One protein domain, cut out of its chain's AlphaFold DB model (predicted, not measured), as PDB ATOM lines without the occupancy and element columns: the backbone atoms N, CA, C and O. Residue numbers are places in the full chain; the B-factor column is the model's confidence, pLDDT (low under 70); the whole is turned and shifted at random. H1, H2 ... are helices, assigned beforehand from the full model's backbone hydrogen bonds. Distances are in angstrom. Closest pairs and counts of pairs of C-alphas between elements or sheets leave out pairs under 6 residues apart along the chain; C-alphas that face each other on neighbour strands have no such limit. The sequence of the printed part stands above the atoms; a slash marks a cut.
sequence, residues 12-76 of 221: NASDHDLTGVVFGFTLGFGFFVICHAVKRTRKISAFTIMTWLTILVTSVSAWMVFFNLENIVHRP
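This is residues 12 to 76 of the 221 residues of an uncharacterized protein of Puccinia graminis f. sp. tritici (UniProt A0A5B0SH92). This is a long helical hairpin: H1 runs one way, the chain turns at one end, and H2 folds back beside it, close to side by side. Past H2, a short tail, residues 70 to 76, leaves the far end of the hairpin, and the turn with residues 42 to 47 sticks out at the other. The printed part has 65 residues with two named helices, H1 then H2, and no named strand, and its class is all helix. It is loose, with a radius of gyration of the C-alphas of 15.0 A, and flat, spanning 46 by 27 by 12 A.

Find C-alpha 12 at (117.100, 149.942, 89.487); there H1 begins, residues 12 to 40, and runs 41.3 A to C-alpha 40 at (140.953, 116.285, 90.930). Go on through residues 41 to 45 to C-alpha 46 at (148.578, 122.543, 99.808), where H2, residues 46 to 69, begins. From there H2 runs 34.9 A to C-alpha 69 at (121.332, 144.210, 97.120).

Look at Phe 23 and Ala 62, whose C-alphas, 7.6 A apart, are the closest of H1 and H2. The two helices touch, with 5 pairs of C-alphas within 8 A. They run opposite ways at a shallow tilt of 18 degrees, and they form a helical hairpin. In H1 and H2 every O i to N i+4 pair is within hydrogen-bond range.

The two C-alphas farthest apart are those of Asn 12 and Lys 43, at 46.5 A. The printed part has no cut, and the link from H1 to H2 is tight, with 5 residues. Read the B-factor column for the model's confidence: the mean pLDDT of the printed part is 79.0, and it is under 70 at residues 12 to 13, 40 to 44 and 71 to 74.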
ATOM      1  N   ASN A  12     116.970 150.932  88.414       58.75
ATOM      2  CA  ASN A  12     117.100 149.942  89.487       58.75
ATOM      3  C   ASN A  12     116.554 148.557  89.104       58.75
ATOM      4  O   ASN A  12     117.077 147.552  89.576       58.75
ATOM      5  N   ALA A  13     115.515 148.488  88.264       61.22
ATOM      6  CA  ALA A  13     114.955 147.214  87.812       61.22
ATOM      7  C   ALA A  13     115.904 146.505  86.833       61.22
ATOM      8  O   ALA A  13     116.195 145.325  87.014       61.22
ATOM      9  N   SER A  14     116.458 147.238  85.858       72.06
ATOM     10  CA  SER A  14     117.450 146.679  84.932       72.06
ATOM     11  C   SER A  14     118.734 146.252  85.638       72.06
ATOM     12  O   SER A  14     119.292 145.210  85.304       72.06
ATOM     13  N   ASP A  15     119.185 147.018  86.634       72.25
ATOM     14  CA  ASP A  15     120.395 146.703  87.395       72.25
ATOM     15  C   ASP A  15     120.189 145.470  88.287       72.25
ATOM     16  O   ASP A  15     121.080 144.624  88.402       72.25
ATOM     17  N   HIS A  16     118.999 145.322  88.874       75.31
ATOM     18  CA  HIS A  16     118.632 144.151  89.666       75.31
ATOM     19  C   HIS A  16     118.525 142.886  88.800       75.31
ATOM     20  O   HIS A  16     119.091 141.849  89.153       75.31
ATOM     21  N   ASP A  17     117.880 142.977  87.634       82.75
ATOM     22  CA  ASP A  17     117.757 141.862  86.690       82.75
ATOM     23  C   ASP A  17     119.122 141.445  86.132       82.75
ATOM     24  O   ASP A  17     119.462 140.258  86.121       82.75
ATOM     25  N   LEU A  18     119.952 142.417  85.737       82.31
ATOM     26  CA  LEU A  18     121.321 142.169  85.292       82.31
ATOM     27  C   LEU A  18     122.140 141.490  86.393       82.31
ATOM     28  O   LEU A  18     122.855 140.524  86.126       82.31
ATOM     29  N   THR A  19     122.011 141.957  87.635       80.12
ATOM     30  CA  THR A  19     122.724 141.363  88.768       80.12
ATOM     31  C   THR A  19     122.272 139.929  89.024       80.12
ATOM     32  O   THR A  19     123.118 139.055  89.207       80.12
ATOM     33  N   GLY A  20     120.969 139.649  88.963       83.44
ATOM     34  CA  GLY A  20     120.432 138.292  89.075       83.44
ATOM     35  C   GLY A  20     120.970 137.357  87.988       83.44
ATOM     36  O   GLY A  20     121.387 136.234  88.287       83.44
ATOM     37  N   VAL A  21     121.049 137.829  86.740       87.19
ATOM     38  CA  VAL A  21     121.614 137.067  85.614       87.19
ATOM     39  C   VAL A  21     123.105 136.789  85.817       87.19
ATOM     40  O   VAL A  21     123.540 135.644  85.682       87.19
ATOM     41  N   VAL A  22     123.894 137.804  86.180       84.62
ATOM     42  CA  VAL A  22     125.339 137.657  86.431       84.62
ATOM     43  C   VAL A  22     125.598 136.727  87.617       84.62
ATOM     44  O   VAL A  22     126.483 135.869  87.553       84.62
ATOM     45  N   PHE A  23     124.805 136.841  88.681       84.81
ATOM     46  CA  PHE A  23     124.897 135.982  89.856       84.81
ATOM     47  C   PHE A  23     124.556 134.525  89.518       84.81
ATOM     48  O   PHE A  23     125.331 133.621  89.836       84.81
ATOM     49  N   GLY A  24     123.457 134.293  88.795       86.19
ATOM     50  CA  GLY A  24     123.057 132.964  88.329       86.19
ATOM     51  C   GLY A  24     124.103 132.320  87.414       86.19
ATOM     52  O   GLY A  24     124.461 131.155  87.604       86.19
ATOM     53  N   PHE A  25     124.666 133.086  86.474       88.06
ATOM     54  CA  PHE A  25     125.756 132.625  85.612       88.06
ATOM     55  C   PHE A  25     127.006 132.249  86.422       88.06
ATOM     56  O   PHE A  25     127.591 131.182  86.215       88.06
ATOM     57  N   THR A  26     127.380 133.084  87.395       86.06
ATOM     58  CA  THR A  26     128.540 132.852  88.268       86.06
ATOM     59  C   THR A  26     128.361 131.597  89.124       86.06
ATOM     60  O   THR A  26     129.300 130.811  89.255       86.06
ATOM     61  N   LEU A  27     127.158 131.346  89.651       86.75
ATOM     62  CA  LEU A  27     126.848 130.115  90.386       86.75
ATOM     63  C   LEU A  27     126.905 128.873  89.491       86.75
ATOM     64  O   LEU A  27     127.481 127.860  89.892       86.75
ATOM     65  N   GLY A  28     126.357 128.949  88.274       86.75
ATOM     66  CA  GLY A  28     126.404 127.850  87.308       86.75
ATOM     67  C   GLY A  28     127.838 127.465  86.939       86.75
ATOM     68  O   GLY A  28     128.210 126.288  86.993       86.75
ATOM     69  N   PHE A  29     128.682 128.457  86.645       85.81
ATOM     70  CA  PHE A  29     130.103 128.231  86.388       85.81
ATOM     71  C   PHE A  29     130.844 127.735  87.640       85.81
ATOM     72  O   PHE A  29     131.633 126.792  87.564       85.81
ATOM     73  N   GLY A  30     130.545 128.303  88.812       84.88
ATOM     74  CA  GLY A  30     131.109 127.887  90.096       84.88
ATOM     75  C   GLY A  30     130.828 126.417  90.420       84.88
ATOM     76  O   GLY A  30     131.741 125.689  90.811       84.88
ATOM     77  N   PHE A  31     129.608 125.939  90.168       85.69
ATOM     78  CA  PHE A  31     129.250 124.527  90.325       85.69
ATOM     79  C   PHE A  31     130.104 123.617  89.433       85.69
ATOM     80  O   PHE A  31     130.650 122.615  89.901       85.69
ATOM     81  N   PHE A  32     130.300 123.993  88.165       85.81
ATOM     82  CA  PHE A  32     131.158 123.244  87.245       85.81
ATOM     83  C   PHE A  32     132.613 123.174  87.739       85.81
ATOM     84  O   PHE A  32     133.229 122.101  87.727       85.81
ATOM     85  N   VAL A  33     133.145 124.295  88.235       83.44
ATOM     86  CA  VAL A  33     134.485 124.371  88.834       83.44
ATOM     87  C   VAL A  33     134.595 123.446  90.047       83.44
ATOM     88  O   VAL A  33     135.563 122.689  90.141       83.44
ATOM     89  N   ILE A  34     133.594 123.433  90.934       84.81
ATOM     90  CA  ILE A  34     133.555 122.555  92.113       84.81
ATOM     91  C   ILE A  34     133.556 121.085  91.691       84.81
ATOM     92  O   ILE A  34     134.375 120.306  92.182       84.81
ATOM     93  N   CYS A  35     132.712 120.687  90.736       81.44
ATOM     94  CA  CYS A  35     132.679 119.310  90.241       81.44
ATOM     95  C   CYS A  35     134.034 118.868  89.660       81.44
ATOM     96  O   CYS A  35     134.486 117.744  89.909       81.44
ATOM     97  N   HIS A  36     134.711 119.742  88.911       79.50
ATOM     98  CA  HIS A  36     136.055 119.473  88.394       79.50
ATOM     99  C   HIS A  36     137.119 119.427  89.501       79.50
ATOM    100  O   HIS A  36     138.004 118.565  89.460       79.50
ATOM    101  N   ALA A  37     137.025 120.297  90.508       76.12
ATOM    102  CA  ALA A  37     137.924 120.315  91.657       76.12
ATOM    103  C   ALA A  37     137.799 119.030  92.492       76.12
ATOM    104  O   ALA A  37     138.814 118.410  92.822       76.12
ATOM    105  N   VAL A  38     136.575 118.559  92.749       77.56
ATOM    106  CA  VAL A  38     136.299 117.299  93.463       77.56
ATOM    107  C   VAL A  38     136.936 116.114  92.739       77.56
ATOM    108  O   VAL A  38     137.688 115.354  93.349       77.56
ATOM    109  N   LYS A  39     136.740 115.996  91.418       73.44
ATOM    110  CA  LYS A  39     137.347 114.918  90.612       73.44
ATOM    111  C   LYS A  39     138.881 114.928  90.664       73.44
ATOM    112  O   LYS A  39     139.506 113.872  90.566       73.44
ATOM    113  N   ARG A  40     139.496 116.103  90.841       65.50
ATOM    114  CA  ARG A  40     140.953 116.285  90.930       65.50
ATOM    115  C   ARG A  40     141.513 116.107  92.353       65.50
ATOM    116  O   ARG A  40     142.721 115.941  92.504       65.50
ATOM    117  N   THR A  41     140.664 116.041  93.384       64.94
ATOM    118  CA  THR A  41     141.039 115.969  94.815       64.94
ATOM    119  C   THR A  41     141.434 114.551  95.279       64.94
ATOM    120  O   THR A  41     141.215 114.162  96.419       64.94
ATOM    121  N   ARG A  42     142.088 113.739  94.433       56.47
ATOM    122  CA  ARG A  42     142.558 112.394  94.846       56.47
ATOM    123  C   ARG A  42     143.719 112.418  95.855       56.47
ATOM    124  O   ARG A  42     144.011 111.389  96.454       56.47
ATOM    125  N   LYS A  43     144.381 113.566  96.056       58.09
ATOM    126  CA  LYS A  43     145.382 113.793  97.113       58.09
ATOM    127  C   LYS A  43     145.203 115.190  97.715       58.09
ATOM    128  O   LYS A  43     145.102 116.176  96.977       58.09
ATOM    129  N   ILE A  44     145.183 115.278  99.046       67.56
ATOM    130  CA  ILE A  44     145.152 116.551  99.777       67.56
ATOM    131  C   ILE A  44     146.558 117.151  99.702       67.56
ATOM    132  O   ILE A  44     147.475 116.709 100.386       67.56
ATOM    133  N   SER A  45     146.742 118.123  98.813       71.75
ATOM    134  CA  SER A  45     147.971 118.911  98.702       71.75
ATOM    135  C   SER A  45     147.691 120.358  99.109       71.75
ATOM    136  O   SER A  45     146.544 120.803  99.053       71.75
ATOM    137  N   ALA A  46     148.725 121.122  99.473       71.50
ATOM    138  CA  ALA A  46     148.578 122.543  99.808       71.50
ATOM    139  C   ALA A  46     147.902 123.354  98.680       71.50
ATOM    140  O   ALA A  46     147.105 124.248  98.948       71.50
ATOM    141  N   PHE A  47     148.155 122.987  97.419       74.56
ATOM    142  CA  PHE A  47     147.487 123.556  96.246       74.56
ATOM    143  C   PHE A  47     145.976 123.280  96.243       74.56
ATOM    144  O   PHE A  47     145.172 124.168  95.956       74.56
ATOM    145  N   THR A  48     145.583 122.057  96.611       77.94
ATOM    146  CA  THR A  48     144.178 121.655  96.728       77.94
ATOM    147  C   THR A  48     143.474 122.494  97.795       77.94
ATOM    148  O   THR A  48     142.418 123.054  97.522       77.94
ATOM    149  N   ILE A  49     144.087 122.656  98.972       81.38
ATOM    150  CA  ILE A  49     143.523 123.448 100.080       81.38
ATOM    151  C   ILE A  49     143.342 124.918  99.675       81.38
ATOM    152  O   ILE A  49     142.268 125.473  99.883       81.38
ATOM    153  N   MET A  50     144.348 125.534  99.042       81.25
ATOM    154  CA  MET A  50     144.250 126.921  98.560       81.25
ATOM    155  C   MET A  50     143.138 127.107  97.520       81.25
ATOM    156  O   MET A  50     142.444 128.123  97.526       81.25
ATOM    157  N   THR A  51     142.928 126.112  96.655       84.88
ATOM    158  CA  THR A  51     141.853 126.141  95.652       84.88
ATOM    159  C   THR A  51     140.477 126.081  96.317       84.88
ATOM    160  O   THR A  51     139.614 126.897  96.009       84.88
ATOM    161  N   TRP A  52     140.282 125.168  97.272       87.00
ATOM    162  CA  TRP A  52     139.031 125.063  98.030       87.00
ATOM    163  C   TRP A  52     138.738 126.317  98.856       87.00
ATOM    164  O   TRP A  52     137.602 126.787  98.867       87.00
ATOM    165  N   LEU A  53     139.764 126.894  99.489       88.12
ATOM    166  CA  LEU A  53     139.637 128.153 100.219       88.12
ATOM    167  C   LEU A  53     139.195 129.291  99.294       88.12
ATOM    168  O   LEU A  53     138.294 130.044  99.648       88.12
ATOM    169  N   THR A  54     139.773 129.377  98.094       88.50
ATOM    170  CA  THR A  54     139.395 130.393  97.101       88.50
ATOM    171  C   THR A  54     137.924 130.267  96.717       88.50
ATOM    172  O   THR A  54     137.210 131.261  96.754       88.50
ATOM    173  N   ILE A  55     137.453 129.046  96.433       88.88
ATOM    174  CA  ILE A  55     136.048 128.773  96.086       88.88
ATOM    175  C   ILE A  55     135.105 129.178  97.228       88.88
ATOM    176  O   ILE A  55     134.054 129.774  96.982       88.88
ATOM    177  N   LEU A  56     135.466 128.867  98.476       90.06
ATOM    178  CA  LEU A  56     134.667 129.249  99.642       90.06
ATOM    179  C   LEU A  56     134.592 130.767  99.804       90.06
ATOM    180  O   LEU A  56     133.498 131.307  99.939       90.06
ATOM    181  N   VAL A  57     135.732 131.456  99.749       90.75
ATOM    182  CA  VAL A  57     135.807 132.913  99.923       90.75
ATOM    183  C   VAL A  57     135.028 133.645  98.828       90.75
ATOM    184  O   VAL A  57     134.266 134.560  99.143       90.75
ATOM    185  N   THR A  58     135.133 133.221  97.564       89.50
ATOM    186  CA  THR A  58     134.372 133.827  96.457       89.50
ATOM    187  C   THR A  58     132.872 133.590  96.597       89.50
ATOM    188  O   THR A  58     132.084 134.496  96.347       89.50
ATOM    189  N   SER A  59     132.465 132.393  97.033       88.81
ATOM    190  CA  SER A  59     131.046 132.051  97.213       88.81
ATOM    191  C   SER A  59     130.416 132.851  98.352       88.81
ATOM    192  O   SER A  59     129.339 133.420  98.198       88.81
ATOM    193  N   VAL A  60     131.126 132.952  99.479       90.38
ATOM    194  CA  VAL A  60     130.708 133.744 100.642       90.38
ATOM    195  C   VAL A  60     130.623 135.233 100.290       90.38
ATOM    196  O   VAL A  60     129.643 135.885 100.643       90.38
ATOM    197  N   SER A  61     131.595 135.759  99.541       87.56
ATOM    198  CA  SER A  61     131.578 137.155  99.081       87.56
ATOM    199  C   SER A  61     130.404 137.429  98.138       87.56
ATOM    200  O   SER A  61     129.708 138.428  98.303       87.56
ATOM    201  N   ALA A  62     130.122 136.522  97.197       86.56
ATOM    202  CA  ALA A  62     128.993 136.649  96.278       86.56
ATOM    203  C   ALA A  62     127.645 136.671  97.021       86.56
ATOM    204  O   ALA A  62     126.800 137.515  96.732       86.56
ATOM    205  N   TRP A  63     127.460 135.796  98.016       87.25
ATOM    206  CA  TRP A  63     126.257 135.793  98.855       87.25
ATOM    207  C   TRP A  63     126.113 137.076  99.677       87.25
ATOM    208  O   TRP A  63     125.021 137.630  99.749       87.25
ATOM    209  N   MET A  64     127.203 137.589 100.261       85.50
ATOM    210  CA  MET A  64     127.157 138.853 101.005       85.50
ATOM    211  C   MET A  64     126.771 140.046 100.135       85.50
ATOM    212  O   MET A  64     126.064 140.937 100.606       85.50
ATOM    213  N   VAL A  65     127.242 140.094  98.888       82.94
ATOM    214  CA  VAL A  65     126.865 141.159  97.948       82.94
ATOM    215  C   VAL A  65     125.402 141.005  97.533       82.94
ATOM    216  O   VAL A  65     124.668 141.988  97.566       82.94
ATOM    217  N   PHE A  66     124.950 139.784  97.239       82.31
ATOM    218  CA  PHE A  66     123.562 139.505  96.864       82.31
ATOM    219  C   PHE A  66     122.559 139.907  97.963       82.31
ATOM    220  O   PHE A  66     121.648 140.688  97.708       82.31
ATOM    221  N   PHE A  67     122.776 139.485  99.215       81.69
ATOM    222  CA  PHE A  67     121.892 139.854 100.333       81.69
ATOM    223  C   PHE A  67     121.892 141.354 100.655       81.69
ATOM    224  O   PHE A  67     120.900 141.882 101.162       81.69
ATOM    225  N   ASN A  68     122.996 142.051 100.374       77.12
ATOM    226  CA  ASN A  68     123.057 143.504 100.510       77.12
ATOM    227  C   ASN A  68     122.234 144.218  99.421       77.12
ATOM    228  O   ASN A  68     121.656 145.267  99.697       77.12
ATOM    229  N   LEU A  69     122.139 143.654  98.213       73.00
ATOM    230  CA  LEU A  69     121.332 144.210  97.120       73.00
ATOM    231  C   LEU A  69     119.826 144.044  97.350       73.00
ATOM    232  O   LEU A  69     119.061 144.947  97.027       73.00
ATOM    233  N   GLU A  70     119.402 142.955  97.994       75.38
ATOM    234  CA  GLU A  70     118.000 142.755  98.391       75.38
ATOM    235  C   GLU A  70     117.567 143.653  99.575       75.38
ATOM    236  O   GLU A  70     116.426 143.582 100.026       75.38
ATOM    237  N   ASN A  71     118.451 144.526 100.088       66.19
ATOM    238  CA  ASN A  71     118.234 145.402 101.255       66.19
ATOM    239  C   ASN A  71     117.819 144.664 102.548       66.19
ATOM    240  O   ASN A  71     117.305 145.279 103.483       66.19
ATOM    241  N   ILE A  72     118.071 143.355 102.640       63.53
ATOM    242  CA  ILE A  72     117.717 142.530 103.808       63.53
ATOM    243  C   ILE A  72     118.666 142.802 104.990       63.53
ATOM    244  O   ILE A  72     118.308 142.612 106.154       63.53
ATOM    245  N   VAL A  73     119.883 143.277 104.711       64.69
ATOM    246  CA  VAL A  73     120.958 143.455 105.692       64.69
ATOM    247  C   VAL A  73     121.204 144.948 105.940       64.69
ATOM    248  O   VAL A  73     121.509 145.702 105.020       64.69
ATOM    249  N   HIS A  74     121.096 145.392 107.200       60.69
ATOM    250  CA  HIS A  74     121.602 146.712 107.605       60.69
ATOM    251  C   HIS A  74     123.097 146.796 107.270       60.69
ATOM    252  O   HIS A  74     123.787 145.792 107.399       60.69
ATOM    253  N   ARG A  75     123.605 147.972 106.870       70.31
ATOM    254  CA  ARG A  75     125.008 148.193 106.462       70.31
ATOM    255  C   ARG A  75     125.875 148.728 107.621       70.31
ATOM    256  O   ARG A  75     126.148 149.929 107.648       70.31
ATOM    257  N   PRO A  76     126.299 147.915 108.613       77.50
ATOM    258  CA  PRO A  76     127.267 148.355 109.608       77.50
ATOM    259  C   PRO A  76     128.665 148.425 108.987       77.50
ATOM    260  O   PRO A  76     128.974 147.709 108.036       77.50
TER     261      PRO A  76